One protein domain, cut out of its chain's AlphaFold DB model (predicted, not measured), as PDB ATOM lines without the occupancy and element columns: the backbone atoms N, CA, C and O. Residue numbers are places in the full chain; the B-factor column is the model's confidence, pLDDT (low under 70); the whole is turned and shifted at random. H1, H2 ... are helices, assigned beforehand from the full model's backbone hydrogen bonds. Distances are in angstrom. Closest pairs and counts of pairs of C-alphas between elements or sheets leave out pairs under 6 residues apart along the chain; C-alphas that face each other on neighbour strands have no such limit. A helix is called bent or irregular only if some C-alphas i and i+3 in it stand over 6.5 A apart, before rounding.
ATOM      1  N   PRO A 335     -53.663 -47.989  41.222       94.38
ATOM      2  CA  PRO A 335     -54.444 -46.750  41.281       94.38
ATOM      3  C   PRO A 335     -53.596 -45.529  41.656       94.38
ATOM      4  O   PRO A 335     -53.725 -44.475  41.030       94.38
ATOM      5  N   ALA A 336     -52.687 -45.679  42.627       94.88
ATOM      6  CA  ALA A 336     -51.761 -44.623  43.031       94.88
ATOM      7  C   ALA A 336     -50.791 -44.264  41.895       94.88
ATOM      8  O   ALA A 336     -50.592 -43.091  41.584       94.88
ATOM      9  N   SER A 337     -50.243 -45.270  41.211       95.19
ATOM     10  CA  SER A 337     -49.402 -45.083  40.029       95.19
ATOM     11  C   SER A 337     -50.125 -44.279  38.944       95.19
ATOM     12  O   SER A 337     -49.586 -43.296  38.437       95.19
ATOM     13  N   ASN A 338     -51.370 -44.642  38.621       96.75
ATOM     14  CA  ASN A 338     -52.186 -43.909  37.651       96.75
ATOM     15  C   ASN A 338     -52.424 -42.451  38.076       96.75
ATOM     16  O   ASN A 338     -52.277 -41.540  37.260       96.75
ATOM     17  N   PHE A 339     -52.725 -42.220  39.357       97.81
ATOM     18  CA  PHE A 339     -52.914 -40.879  39.912       97.81
ATOM     19  C   PHE A 339     -51.685 -39.992  39.699       97.81
ATOM     20  O   PHE A 339     -51.799 -38.894  39.151       97.81
ATOM     21  N   PHE A 340     -50.496 -40.468  40.076       97.81
ATOM     22  CA  PHE A 340     -49.274 -39.673  39.949       97.81
ATOM     23  C   PHE A 340     -48.860 -39.446  38.489       97.81
ATOM     24  O   PHE A 340     -48.384 -38.356  38.166       97.81
ATOM     25  N   ILE A 341     -49.097 -40.400  37.582       97.88
ATOM     26  CA  ILE A 341     -48.871 -40.189  36.143       97.88
ATOM     27  C   ILE A 341     -49.811 -39.120  35.582       97.88
ATOM     28  O   ILE A 341     -49.352 -38.186  34.922       97.88
ATOM     29  N   LEU A 342     -51.109 -39.184  35.893       97.75
ATOM     30  CA  LEU A 342     -52.061 -38.139  35.507       97.75
ATOM     31  C   LEU A 342     -51.679 -36.776  36.096       97.75
ATOM     32  O   LEU A 342     -51.831 -35.753  35.426       97.75
ATOM     33  N   LEU A 343     -51.149 -36.748  37.323       97.06
ATOM     34  CA  LEU A 343     -50.691 -35.521  37.971       97.06
ATOM     35  C   LEU A 343     -49.496 -34.931  37.226       97.06
ATOM     36  O   LEU A 343     -49.487 -33.731  36.956       97.06
ATOM     37  N   CYS A 344     -48.531 -35.764  36.831       96.56
ATOM     38  CA  CYS A 344     -47.400 -35.340  36.010       96.56
ATOM     39  C   CYS A 344     -47.869 -34.750  34.674       96.56
ATOM     40  O   CYS A 344     -47.402 -33.684  34.274       96.56
ATOM     41  N   ILE A 345     -48.832 -35.393  34.010       96.00
ATOM     42  CA  ILE A 345     -49.390 -34.905  32.742       96.00
ATOM     43  C   ILE A 345     -50.083 -33.552  32.938       96.00
ATOM     44  O   ILE A 345     -49.817 -32.616  32.188       96.00
ATOM     45  N   LEU A 346     -50.917 -33.401  33.972       95.19
ATOM     46  CA  LEU A 346     -51.573 -32.129  34.293       95.19
ATOM     47  C   LEU A 346     -50.568 -31.014  34.607       95.19
ATOM     48  O   LEU A 346     -50.698 -29.902  34.095       95.19
ATOM     49  N   LEU A 347     -49.561 -31.297  35.433       93.38
ATOM     50  CA  LEU A 347     -48.503 -30.341  35.758       93.38
ATOM     51  C   LEU A 347     -47.713 -29.939  34.504       93.38
ATOM     52  O   LEU A 347     -47.426 -28.753  34.325       93.38
ATOM     53  N   GLY A 348     -47.435 -30.897  33.614       91.62
ATOM     54  CA  GLY A 348     -46.801 -30.657  32.321       91.62
ATOM     55  C   GLY A 348     -47.641 -29.773  31.396       91.62
ATOM     56  O   GLY A 348     -47.108 -28.830  30.825       91.62
ATOM     57  N   ILE A 349     -48.953 -30.012  31.303       90.31
ATOM     58  CA  ILE A 349     -49.872 -29.225  30.460       90.31
ATOM     59  C   ILE A 349     -50.050 -27.794  30.992       90.31
ATOM     60  O   ILE A 349     -50.016 -26.836  30.221       90.31
ATOM     61  N   PHE A 350     -50.263 -27.624  32.302       85.19
ATOM     62  CA  PHE A 350     -50.709 -26.340  32.863       85.19
ATOM     63  C   PHE A 350     -49.607 -25.483  33.493       85.19
ATOM     64  O   PHE A 350     -49.840 -24.296  33.735       85.19
ATOM     65  N   ARG A 351     -48.443 -26.042  33.853       68.12
ATOM     66  CA  ARG A 351     -47.505 -25.353  34.765       68.12
ATOM     67  C   ARG A 351     -46.025 -25.420  34.400       68.12
ATOM     68  O   ARG A 351     -45.216 -24.907  35.165       68.12
ATOM     69  N   ALA A 352     -45.652 -25.906  33.226       60.56
ATOM     70  CA  ALA A 352     -44.249 -26.141  32.880       60.56
ATOM     71  C   ALA A 352     -43.404 -24.899  32.482       60.56
ATOM     72  O   ALA A 352     -42.352 -25.032  31.863       60.56
ATOM     73  N   ARG A 353     -43.818 -23.675  32.844       68.75
ATOM     74  CA  ARG A 353     -42.989 -22.469  32.647       68.75
ATOM     75  C   ARG A 353     -42.223 -22.128  33.927       68.75
ATOM     76  O   ARG A 353     -42.839 -21.731  34.918       68.75
ATOM     77  N   GLY A 354     -40.895 -22.264  33.876       75.56
ATOM     78  CA  GLY A 354     -39.948 -21.895  34.937       75.56
ATOM     79  C   GLY A 354     -39.259 -23.088  35.614       75.56
ATOM     80  O   GLY A 354     -39.905 -24.081  35.945       75.56
ATOM     81  N   THR A 355     -37.956 -22.952  35.881       81.88
ATOM     82  CA  THR A 355     -37.059 -24.007  36.395       81.88
ATOM     83  C   THR A 355     -37.616 -24.742  37.618       81.88
ATOM     84  O   THR A 355     -37.702 -25.965  37.608       81.88
ATOM     85  N   TRP A 356     -38.086 -24.016  38.638       84.88
ATOM     86  CA  TRP A 356     -38.643 -24.611  39.862       84.88
ATOM     87  C   TRP A 356     -39.852 -25.515  39.612       84.88
ATOM     88  O   TRP A 356     -39.991 -26.562  40.240       84.88
ATOM     89  N   ARG A 357     -40.730 -25.132  38.680       86.75
ATOM     90  CA  ARG A 357     -41.920 -25.928  38.353       86.75
ATOM     91  C   ARG A 357     -41.543 -27.195  37.591       86.75
ATOM     92  O   ARG A 357     -42.167 -28.229  37.811       86.75
ATOM     93  N   MET A 358     -40.504 -27.129  36.757       85.31
ATOM     94  CA  MET A 358     -39.971 -28.298  36.053       85.31
ATOM     95  C   MET A 358     -39.259 -29.260  36.998       85.31
ATOM     96  O   MET A 358     -39.494 -30.463  36.923       85.31
ATOM     97  N   MET A 359     -38.475 -28.738  37.943       91.12
ATOM     98  CA  MET A 359     -37.888 -29.542  39.016       91.12
ATOM     99  C   MET A 359     -38.973 -30.238  39.840       91.12
ATOM    100  O   MET A 359     -38.863 -31.431  40.099       91.12
ATOM    101  N   PHE A 360     -40.051 -29.530  40.190       93.12
ATOM    102  CA  PHE A 360     -41.180 -30.121  40.909       93.12
ATOM    103  C   PHE A 360     -41.878 -31.220  40.094       93.12
ATOM    104  O   PHE A 360     -42.099 -32.307  40.615       93.12
ATOM    105  N   LEU A 361     -42.173 -30.985  38.809       94.06
ATOM    106  CA  LEU A 361     -42.707 -32.023  37.917       94.06
ATOM    107  C   LEU A 361     -41.784 -33.250  37.872       94.06
ATOM    108  O   LEU A 361     -42.255 -34.380  37.956       94.06
ATOM    109  N   SER A 362     -40.474 -33.027  37.771       95.00
ATOM    110  CA  SER A 362     -39.480 -34.098  37.719       95.00
ATOM    111  C   SER A 362     -39.399 -34.888  39.031       95.00
ATOM    112  O   SER A 362     -39.346 -36.114  38.997       95.00
ATOM    113  N   ALA A 363     -39.498 -34.211  40.177       96.19
ATOM    114  CA  ALA A 363     -39.589 -34.830  41.499       96.19
ATOM    115  C   ALA A 363     -40.871 -35.669  41.666       96.19
ATOM    116  O   ALA A 363     -40.813 -36.800  42.146       96.19
ATOM    117  N   VAL A 364     -42.026 -35.160  41.219       96.50
ATOM    118  CA  VAL A 364     -43.294 -35.914  41.237       96.50
ATOM    119  C   VAL A 364     -43.215 -37.134  40.312       96.50
ATOM    120  O   VAL A 364     -43.683 -38.210  40.679       96.50
ATOM    121  N   PHE A 365     -42.578 -37.003  39.145       97.25
ATOM    122  CA  PHE A 365     -42.361 -38.125  38.234       97.25
ATOM    123  C   PHE A 365     -41.407 -39.175  38.821       97.25
ATOM    124  O   PHE A 365     -41.680 -40.369  38.717       97.25
ATOM    125  N   ALA A 366     -40.342 -38.758  39.511       97.00
ATOM    126  CA  ALA A 366     -39.473 -39.669  40.255       97.00
ATOM    127  C   ALA A 366     -40.245 -40.438  41.328       97.00
ATOM    128  O   ALA A 366     -40.100 -41.654  41.427       97.00
ATOM    129  N   PHE A 367     -41.121 -39.761  42.074       96.94
ATOM    130  CA  PHE A 367     -41.985 -40.421  43.049       96.94
ATOM    131  C   PHE A 367     -42.964 -41.405  42.390       96.94
ATOM    132  O   PHE A 367     -43.159 -42.510  42.891       96.94
ATOM    133  N   ALA A 368     -43.512 -41.077  41.215       96.50
ATOM    134  CA  ALA A 368     -44.303 -42.026  40.430       96.50
ATOM    135  C   ALA A 368     -43.481 -43.279  40.067       96.50
ATOM    136  O   ALA A 368     -43.973 -44.401  40.205       96.50
ATOM    137  N   CYS A 369     -42.220 -43.114  39.657       94.12
ATOM    138  CA  CYS A 369     -41.299 -44.225  39.394       94.12
ATOM    139  C   CYS A 369     -40.935 -45.019  40.660       94.12
ATOM    140  O   CYS A 369     -40.738 -46.228  40.572       94.12
ATOM    141  N   LEU A 370     -40.881 -44.384  41.836       93.00
ATOM    142  CA  LEU A 370     -40.706 -45.086  43.116       93.00
ATOM    143  C   LEU A 370     -41.914 -45.962  43.460       93.00
ATOM    144  O   LEU A 370     -41.755 -47.034  44.037       93.00
ATOM    145  N   ILE A 371     -43.132 -45.515  43.137       92.56
ATOM    146  CA  ILE A 371     -44.342 -46.322  43.343       92.56
ATOM    147  C   ILE A 371     -44.297 -47.548  42.428       92.56
ATOM    148  O   ILE A 371     -44.506 -48.665  42.897       92.56
ATOM    149  N   ARG A 372     -43.994 -47.349  41.138       89.56
ATOM    150  CA  ARG A 372     -43.780 -48.427  40.160       89.56
ATOM    151  C   ARG A 372     -42.694 -48.031  39.166       89.56
ATOM    152  O   ARG A 372     -42.886 -47.095  38.393       89.56
ATOM    153  N   ILE A 373     -41.611 -48.808  39.099       88.38
ATOM    154  CA  ILE A 373     -40.467 -48.519  38.214       88.38
ATOM    155  C   ILE A 373     -40.858 -48.437  36.733       88.38
ATOM    156  O   ILE A 373     -40.322 -47.623  35.987       88.38
ATOM    157  N   ASN A 374     -41.871 -49.204  36.323       89.25
ATOM    158  CA  ASN A 374     -42.384 -49.231  34.951       89.25
ATOM    159  C   ASN A 374     -42.947 -47.873  34.489       89.25
ATOM    160  O   ASN A 374     -43.076 -47.630  33.291       89.25
ATOM    161  N   ASN A 375     -43.219 -46.939  35.405       94.56
ATOM    162  CA  ASN A 375     -43.573 -45.569  35.042       94.56
ATOM    163  C   ASN A 375     -42.461 -44.835  34.279       94.56
ATOM    164  O   ASN A 375     -42.747 -43.845  33.605       94.56
ATOM    165  N   ILE A 376     -41.224 -45.345  34.289       93.50
ATOM    166  CA  ILE A 376     -40.127 -44.820  33.471       93.50
ATOM    167  C   ILE A 376     -40.466 -44.791  31.972       93.50
ATOM    168  O   ILE A 376     -39.988 -43.913  31.256       93.50
ATOM    169  N   PHE A 377     -41.361 -45.666  31.493       94.56
ATOM    170  CA  PHE A 377     -41.825 -45.655  30.101       94.56
ATOM    171  C   PHE A 377     -42.645 -44.405  29.731       94.56
ATOM    172  O   PHE A 377     -42.852 -44.153  28.546       94.56
ATOM    173  N   PHE A 378     -43.042 -43.578  30.706       96.50
ATOM    174  CA  PHE A 378     -43.612 -42.247  30.473       96.50
ATOM    175  C   PHE A 378     -42.564 -41.135  30.360       96.50
ATOM    176  O   PHE A 378     -42.926 -40.006  30.036       96.50
ATOM    177  N   ALA A 379     -41.272 -41.408  30.567       94.94
ATOM    178  CA  ALA A 379     -40.226 -40.393  30.428       94.94
ATOM    179  C   ALA A 379     -40.252 -39.675  29.059       94.94
ATOM    180  O   ALA A 379     -40.149 -38.446  29.056       94.94
ATOM    181  N   PRO A 380     -40.486 -40.353  27.910       94.31
ATOM    182  CA  PRO A 380     -40.655 -39.674  26.623       94.31
ATOM    183  C   PRO A 380     -41.838 -38.700  26.597       94.31
ATOM    184  O   PRO A 380     -41.724 -37.616  26.031       94.31
ATOM    185  N   LEU A 381     -42.960 -39.047  27.238       95.06
ATOM    186  CA  LEU A 381     -44.121 -38.162  27.361       95.06
ATOM    187  C   LEU A 381     -43.786 -36.928  28.205       95.06
ATOM    188  O   LEU A 381     -44.101 -35.808  27.807       95.06
ATOM    189  N   ILE A 382     -43.130 -37.115  29.351       93.56
ATOM    190  CA  ILE A 382     -42.731 -36.001  30.222       93.56
ATOM    191  C   ILE A 382     -41.720 -35.093  29.509       93.56
ATOM    192  O   ILE A 382     -41.850 -33.871  29.569       93.56
ATOM    193  N   ALA A 383     -40.769 -35.667  28.767       90.44
ATOM    194  CA  ALA A 383     -39.829 -34.918  27.937       90.44
ATOM    195  C   ALA A 383     -40.537 -34.139  26.816       90.44
ATOM    196  O   ALA A 383     -40.208 -32.979  26.570       90.44
ATOM    197  N   PHE A 384     -41.543 -34.735  26.171       91.56
ATOM    198  CA  PHE A 384     -42.371 -34.052  25.177       91.56
ATOM    199  C   PHE A 384     -43.137 -32.867  25.785       91.56
ATOM    200  O   PHE A 384     -43.133 -31.777  25.216       91.56
ATOM    201  N   LEU A 385     -43.739 -33.035  26.967       91.00
ATOM    202  CA  LEU A 385     -44.433 -31.951  27.678       91.00
ATOM    203  C   LEU A 385     -43.471 -30.838  28.124       91.00
ATOM    204  O   LEU A 385     -43.802 -29.654  28.011       91.00
ATOM    205  N   PHE A 386     -42.270 -31.207  28.588       86.38
ATOM    206  CA  PHE A 386     -41.185 -30.275  28.902       86.38
ATOM    207  C   PHE A 386     -40.809 -29.446  27.670       86.38
ATOM    208  O   PHE A 386     -40.742 -28.217  27.748       86.38
ATOM    209  N   TRP A 387     -40.609 -30.119  26.535       84.94
ATOM    210  CA  TRP A 387     -40.246 -29.499  25.267       84.94
ATOM    211  C   TRP A 387     -41.321 -28.534  24.770       84.94
ATOM    212  O   TRP A 387     -41.034 -27.361  24.541       84.94
ATOM    213  N   GLU A 388     -42.567 -28.994  24.652       85.38
ATOM    214  CA  GLU A 388     -43.664 -28.183  24.116       85.38
ATOM    215  C   GLU A 388     -43.931 -26.927  24.951       85.38
ATOM    216  O   GLU A 388     -44.252 -25.875  24.401       85.38
ATOM    217  N   SER A 389     -43.734 -27.005  26.267       80.00
ATOM    218  CA  SER A 389     -43.955 -25.874  27.172       80.00
ATOM    219  C   SER A 389     -42.856 -24.809  27.119       80.00
ATOM    220  O   SER A 389     -43.103 -23.660  27.494       80.00
ATOM    221  N   ASN A 390     -41.655 -25.180  26.659       76.75
ATOM    222  CA  ASN A 390     -40.451 -24.338  26.676       76.75
ATOM    223  C   ASN A 390     -39.856 -24.089  25.281       76.75
ATOM    224  O   ASN A 390     -38.791 -23.485  25.166       76.75
ATOM    225  N   LYS A 391     -40.540 -24.520  24.216       76.38
ATOM    226  CA  LYS A 391     -40.065 -24.405  22.831       76.38
ATOM    227  C   LYS A 391     -39.717 -22.968  22.428       76.38
ATOM    228  O   LYS A 391     -38.703 -22.759  21.768       76.38
ATOM    229  N   ASP A 392     -40.518 -21.990  22.841       73.88
ATOM    230  CA  ASP A 392     -40.284 -20.577  22.505       73.88
ATOM    231  C   ASP A 392     -39.002 -20.059  23.187       73.88
ATOM    232  O   ASP A 392     -38.137 -19.464  22.550       73.88
ATOM    233  N   VAL A 393     -38.805 -20.410  24.464       69.94
ATOM    234  CA  VAL A 393     -37.583 -20.087  25.227       69.94
ATOM    235  C   VAL A 393     -36.357 -20.775  24.626       69.94
ATOM    236  O   VAL A 393     -35.265 -20.208  24.615       69.94
ATOM    237  N   PHE A 394     -36.520 -21.989  24.100       64.88
ATOM    238  CA  PHE A 394     -35.440 -22.734  23.462       64.88
ATOM    239  C   PHE A 394     -34.900 -22.047  22.201       64.88
ATOM    240  O   PHE A 394     -33.693 -22.094  21.949       64.88
ATOM    241  N   GLN A 395     -35.769 -21.393  21.426       64.75
ATOM    242  CA  GLN A 395     -35.356 -20.664  20.226       64.75
ATOM    243  C   GLN A 395     -34.512 -19.428  20.563       64.75
ATOM    244  O   GLN A 395     -33.599 -19.101  19.808       64.75
ATOM    245  N   GLU A 396     -34.754 -18.800  21.715       67.81
ATOM    246  CA  GLU A 396     -34.056 -17.583  22.143       67.81
ATOM    247  C   GLU A 396     -32.828 -17.856  23.034       67.81
ATOM    248  O   GLU A 396     -31.818 -17.163  22.924       67.81
ATOM    249  N   LYS A 397     -32.888 -18.845  23.946       71.38
ATOM    250  CA  LYS A 397     -31.905 -19.029  25.037       71.38
ATOM    251  C   LYS A 397     -31.591 -20.503  25.342       71.38
ATOM    252  O   LYS A 397     -31.849 -21.002  26.437       71.38
ATOM    253  N   ARG A 398     -30.942 -21.196  24.399       69.44
ATOM    254  CA  ARG A 398     -30.573 -22.633  24.490       69.44
ATOM    255  C   ARG A 398     -29.851 -23.042  25.786       69.44
ATOM    256  O   ARG A 398     -30.151 -24.094  26.342       69.44
ATOM    257  N   LEU A 399     -28.936 -22.209  26.290       68.12
ATOM    258  CA  LEU A 399     -28.177 -22.458  27.529       68.12
ATOM    259  C   LEU A 399     -29.072 -22.604  28.771       68.12
ATOM    260  O   LEU A 399     -28.767 -23.394  29.662       68.12
ATOM    261  N   ILE A 400     -30.197 -21.884  28.814       71.00
ATOM    262  CA  ILE A 400     -31.146 -21.951  29.932       71.00
ATOM    263  C   ILE A 400     -31.842 -23.314  29.962       71.00
ATOM    264  O   ILE A 400     -32.030 -23.873  31.037       71.00
ATOM    265  N   LEU A 401     -32.148 -23.893  28.796       71.50
ATOM    266  CA  LEU A 401     -32.801 -25.198  28.728       71.50
ATOM    267  C   LEU A 401     -31.874 -26.334  29.178       71.50
ATOM    268  O   LEU A 401     -32.312 -27.203  29.924       71.50
ATOM    269  N   PHE A 402     -30.600 -26.326  28.766       78.62
ATOM    270  CA  PHE A 402     -29.629 -27.329  29.229       78.62
ATOM    271  C   PHE A 402     -29.468 -27.286  30.747       78.62
ATOM    272  O   PHE A 402     -29.501 -28.325  31.402       78.62
ATOM    273  N   ARG A 403     -29.375 -26.078  31.313       82.69
ATOM    274  CA  ARG A 403     -29.366 -25.875  32.762       82.69
ATOM    275  C   ARG A 403     -30.632 -26.438  33.417       82.69
ATOM    276  O   ARG A 403     -30.540 -27.169  34.398       82.69
ATOM    277  N   ASP A 404     -31.805 -26.125  32.874       82.94
ATOM    278  CA  ASP A 404     -33.081 -26.588  33.426       82.94
ATOM    279  C   ASP A 404     -33.234 -28.115  33.322       82.94
ATOM    280  O   ASP A 404     -33.733 -28.737  34.257       82.94
ATOM    281  N   ALA A 405     -32.748 -28.739  32.245       84.56
ATOM    282  CA  ALA A 405     -32.716 -30.192  32.093       84.56
ATOM    283  C   ALA A 405     -31.812 -30.857  33.146       84.56
ATOM    284  O   ALA A 405     -32.220 -31.845  33.756       84.56
ATOM    285  N   VAL A 406     -30.632 -30.285  33.417       90.00
ATOM    286  CA  VAL A 406     -29.734 -30.752  34.488       90.00
ATOM    287  C   VAL A 406     -30.404 -30.626  35.855       90.00
ATOM    288  O   VAL A 406     -30.367 -31.570  36.640       90.00
ATOM    289  N   PHE A 407     -31.075 -29.506  36.139       91.62
ATOM    290  CA  PHE A 407     -31.800 -29.339  37.400       91.62
ATOM    291  C   PHE A 407     -32.983 -30.298  37.546       91.62
ATOM    292  O   PHE A 407     -33.224 -30.798  38.643       91.62
ATOM    293  N   CYS A 408     -33.701 -30.591  36.461       91.44
ATOM    294  CA  CYS A 408     -34.744 -31.615  36.475       91.44
ATOM    295  C   CYS A 408     -34.148 -32.993  36.772       91.44
ATOM    296  O   CYS A 408     -34.629 -33.675  37.669       91.44
ATOM    297  N   LEU A 409     -33.063 -33.370  36.090       93.06
ATOM    298  CA  LEU A 409     -32.376 -34.635  36.345       93.06
ATOM    299  C   LEU A 409     -31.901 -34.733  37.802       93.06
ATOM    300  O   LEU A 409     -32.121 -35.756  38.443       93.06
ATOM    301  N   ALA A 410     -31.321 -33.665  38.349       94.88
ATOM    302  CA  ALA A 410     -30.921 -33.614  39.752       94.88
ATOM    303  C   ALA A 410     -32.123 -33.798  40.696       94.88
ATOM    304  O   ALA A 410     -32.057 -34.612  41.612       94.88
ATOM    305  N   ALA A 411     -33.240 -33.105  40.447       95.25
ATOM    306  CA  ALA A 411     -34.460 -33.256  41.241       95.25
ATOM    307  C   ALA A 411     -35.020 -34.689  41.181       95.25
ATOM    308  O   ALA A 411     -35.418 -35.233  42.211       95.25
ATOM    309  N   PHE A 412     -35.002 -35.315  40.000       96.00
ATOM    310  CA  PHE A 412     -35.397 -36.712  39.836       96.00
ATOM    311  C   PHE A 412     -34.511 -37.641  40.669       96.00
ATOM    312  O   PHE A 412     -35.013 -38.450  41.446       96.00
ATOM    313  N   LEU A 413     -33.189 -37.502  40.531       95.25
ATOM    314  CA  LEU A 413     -32.212 -38.348  41.212       95.25
ATOM    315  C   LEU A 413     -32.269 -38.187  42.733       95.25
ATOM    316  O   LEU A 413     -32.154 -39.188  43.426       95.25
ATOM    317  N   ILE A 414     -32.494 -36.976  43.254       96.00
ATOM    318  CA  ILE A 414     -32.620 -36.727  44.701       96.00
ATOM    319  C   ILE A 414     -33.808 -37.490  45.288       96.00
ATOM    320  O   ILE A 414     -33.663 -38.156  46.308       96.00
ATOM    321  N   VAL A 415     -34.978 -37.417  44.648       95.19
ATOM    322  CA  VAL A 415     -36.161 -38.150  45.124       95.19
ATOM    323  C   VAL A 415     -35.944 -39.652  44.983       95.19
ATOM    324  O   VAL A 415     -36.230 -40.408  45.908       95.19
ATOM    325  N   PHE A 416     -35.404 -40.093  43.846       92.88
ATOM    326  CA  PHE A 416     -35.200 -41.511  43.567       92.88
ATOM    327  C   PHE A 416     -34.035 -42.133  44.362       92.88
ATOM    328  O   PHE A 416     -33.948 -43.357  44.468       92.88
ATOM    329  N   LEU A 417     -33.171 -41.311  44.971       93.31
ATOM    330  CA  LEU A 417     -31.996 -41.730  45.737       93.31
ATOM    331  C   LEU A 417     -32.334 -42.773  46.801       93.31
ATOM    332  O   LEU A 417     -31.571 -43.717  46.983       93.31
ATOM    333  N   ILE A 418     -33.488 -42.646  47.459       90.06
ATOM    334  CA  ILE A 418     -33.919 -43.604  48.479       90.06
ATOM    335  C   ILE A 418     -33.981 -45.039  47.938       90.06
ATOM    336  O   ILE A 418     -33.543 -45.962  48.616       90.06
ATOM    337  N   GLN A 419     -34.430 -45.235  46.696       89.81
ATOM    338  CA  GLN A 419     -34.457 -46.560  46.080       89.81
ATOM    339  C   GLN A 419     -33.052 -47.049  45.740       89.81
ATOM    340  O   GLN A 419     -32.768 -48.224  45.939       89.81
ATOM    341  N   PHE A 420     -32.159 -46.172  45.271       90.06
ATOM    342  CA  PHE A 420     -30.765 -46.553  45.024       90.06
ATOM    343  C   PHE A 420     -30.054 -46.989  46.303       90.06
ATOM    344  O   PHE A 420     -29.304 -47.959  46.272       90.06
ATOM    345  N   LEU A 421     -30.310 -46.306  47.421       89.31
ATOM    346  CA  LEU A 421     -29.750 -46.665  48.723       89.31
ATOM    347  C   LEU A 421     -30.289 -48.008  49.221       89.31
ATOM    348  O   LEU A 421     -29.505 -48.834  49.680       89.31
ATOM    349  N   VAL A 422     -31.594 -48.254  49.080       87.12
ATOM    350  CA  VAL A 422     -32.210 -49.552  49.405       87.12
ATOM    351  C   VAL A 422     -31.615 -50.662  48.542       87.12
ATOM    352  O   VAL A 422     -31.190 -51.684  49.068       87.12
ATOM    353  N   ASN A 423     -31.498 -50.438  47.233       87.25
ATOM    354  CA  ASN A 423     -30.923 -51.423  46.324       87.25
ATOM    355  C   ASN A 423     -29.450 -51.717  46.656       87.25
ATOM    356  O   ASN A 423     -29.019 -52.866  46.634       87.25
ATOM    357  N   LEU A 424     -28.676 -50.681  46.990       87.50
ATOM    358  CA  LEU A 424     -27.285 -50.830  47.407       87.50
ATOM    359  C   LEU A 424     -27.168 -51.615  48.722       87.50
ATOM    360  O   LEU A 424     -26.291 -52.468  48.825       87.50
ATOM    361  N   ARG A 425     -28.049 -51.345  49.696       86.44
ATOM    362  CA  ARG A 425     -28.107 -52.048  50.987       86.44
ATOM    363  C   ARG A 425     -28.447 -53.530  50.810       86.44
ATOM    364  O   ARG A 425     -27.766 -54.369  51.387       86.44
ATOM    365  N   ASP A 426     -29.471 -53.836  50.014       83.12
ATOM    366  CA  ASP A 426     -30.075 -55.177  49.967       83.12
ATOM    367  C   ASP A 426     -29.491 -56.073  48.866       83.12
ATOM    368  O   ASP A 426     -29.501 -57.296  48.994       83.12
ATOM    369  N   PHE A 427     -28.958 -55.486  47.791       82.94
ATOM    370  CA  PHE A 427     -28.460 -56.217  46.618       82.94
ATOM    371  C   PHE A 427     -27.001 -55.903  46.270       82.94
ATOM    372  O   PHE A 427     -26.517 -56.330  45.223       82.94
ATOM    373  N   SER A 428     -26.287 -55.138  47.103       83.62
ATOM    374  CA  SER A 428     -24.890 -54.725  46.870       83.62
ATOM    375  C   SER A 428     -24.666 -53.903  45.589       83.62
ATOM    376  O   SER A 428     -23.530 -53.694  45.168       83.62
ATOM    377  N   SER A 429     -25.734 -53.414  44.947       83.31
ATOM    378  CA  SER A 429     -25.666 -52.567  43.756       83.31
ATOM    379  C   SER A 429     -26.908 -51.682  43.650       83.31
ATOM    380  O   SER A 429     -28.025 -52.190  43.743       83.31
ATOM    381  N   PRO A 430     -26.760 -50.376  43.362       82.00
ATOM    382  CA  PRO A 430     -27.905 -49.479  43.229       82.00
ATOM    383  C   PRO A 430     -28.757 -49.799  41.988       82.00
ATOM    384  O   PRO A 430     -29.908 -49.373  41.897       82.00
ATOM    385  N   PHE A 431     -28.206 -50.557  41.036       81.00
ATOM    386  CA  PHE A 431     -28.830 -50.872  39.750       81.00
ATOM    387  C   PHE A 431     -29.513 -52.245  39.714       81.00
ATOM    388  O   PHE A 431     -30.087 -52.602  38.685       81.00
ATOM    389  N   ILE A 432     -29.460 -53.011  40.809       73.00
ATOM    390  CA  ILE A 432     -30.214 -54.262  40.941       73.00
ATOM    391  C   ILE A 432     -31.591 -53.932  41.509       73.00
ATOM    392  O   ILE A 432     -31.713 -53.275  42.540       73.00
ATOM    393  N   TRP A 433     -32.637 -54.355  40.803       67.12
ATOM    394  CA  TRP A 433     -34.009 -53.991  41.135       67.12
ATOM    395  C   TRP A 433     -34.673 -55.041  42.030       67.12
ATOM    396  O   TRP A 433     -34.574 -56.224  41.726       67.12
ATOM    397  N   PRO A 434     -35.439 -54.636  43.055       57.88
ATOM    398  CA  PRO A 434     -35.999 -55.552  44.048       57.88
ATOM    399  C   PRO A 434     -36.968 -56.613  43.506       57.88
ATOM    400  O   PRO A 434     -37.035 -57.716  44.041       57.88
ATOM    401  N   TYR A 435     -37.640 -56.333  42.381       58.69
ATOM    402  CA  TYR A 435     -38.429 -57.330  41.639       58.69
ATOM    403  C   TYR A 435     -37.597 -58.545  41.173       58.69
ATOM    404  O   TYR A 435     -38.167 -59.516  40.679       58.69
ATOM    405  N   ALA A 436     -36.268 -58.505  41.340       49.69
ATOM    406  CA  ALA A 436     -35.336 -59.574  41.022       49.69
ATOM    407  C   ALA A 436     -35.561 -60.896  41.790       49.69
ATOM    408  O   ALA A 436     -35.023 -61.913  41.369       49.69
ATOM    409  N   LEU A 437     -36.354 -60.897  42.871       43.59
ATOM    410  CA  LEU A 437     -36.560 -62.060  43.752       43.59
ATOM    411  C   LEU A 437     -37.864 -62.843  43.520       43.59
ATOM    412  O   LEU A 437     -38.139 -63.803  44.234       43.59
ATOM    413  N   HIS A 438     -38.659 -62.474  42.513       54.34
ATOM    414  CA  HIS A 438     -39.630 -63.399  41.918       54.34
ATOM    415  C   HIS A 438     -38.917 -64.123  40.772       54.34
ATOM    416  O   HIS A 438     -38.532 -63.451  39.811       54.34
TER     417      HIS A 438
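What this domain is: This is residues 335 to 438 of the 650 residues of an uncharacterized protein of Lentisphaeria bacterium (UniProt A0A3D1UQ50). The long, bent helix H4 gives its first arm, H4a, to an up-and-down bundle with H1, H2 and H3, each running against the one before; H2 is in the middle and touches the other three. The second arm, H4b, reaches past one end of the bundle, with short H5 near it. The printed part has 104 residues with five named helices, H1 to H5 in chain order, and no named strand: all helix. It is only just compact, close to loose, with a radius of gyration of the C-alphas of 14.9 A, and elongated, spanning 48 by 29 by 18 A.

How they stand to each other: H4, residues 398 to 427, was assigned as one helix by its hydrogen bonds but is bent: C-alphas 415 and 418 are 6.8 A apart, and arms H4a, residues 398 to 415, and H4b, residues 418 to 427, stand at a steep tilt of 52 degrees. H4a touches H2, residues 355 to 371, at a steep tilt of 35.2 degrees, only just past shallow, the same way; their closest C-alphas, Met 359 and Cys 408, are 4.5 A apart. H2 forms a hairpin with H1, residues 335 to 351, at 12 degrees; the closest C-alphas are Phe 340 and Ala 368, 5.5 A. H3, residues 373 to 396, touches H1 the same way at a shallow tilt of 2 degrees, closest at C-alphas Gly 348 and Leu 385, 5.4 A. H5, residues 434 to 437, is close to but not clearly touching H4b, closest at C-alphas Asn 423 and Pro 434, 6.9 A. Every O i to N i+4 pair is within hydrogen-bond range in H1, H2, H4a and H4b, but 12 of 20 in H3; H5 is too short for one.

Where its parts are: H4a is 26.4 A long, H3 35.4 A, H2 24.5 A and H1 23.4 A, starting at C-alpha 335 (-54.444, -46.750, 41.281). H3 is irregular, with C-alphas 389 and 392 8.0 A apart, and H5 only just, with 434 and 437 6.54 A apart; H5 ends at C-alpha 437 (-36.560, -62.060, 43.752).

The domain as a whole: The C-alphas farthest apart, Glu 396 and His 438, are 50.2 A apart. The printed part has no cut and no long link. pLDDT is under 70 at residues 351 to 353, 393 to 396, 398 to 399 and 433 to 438.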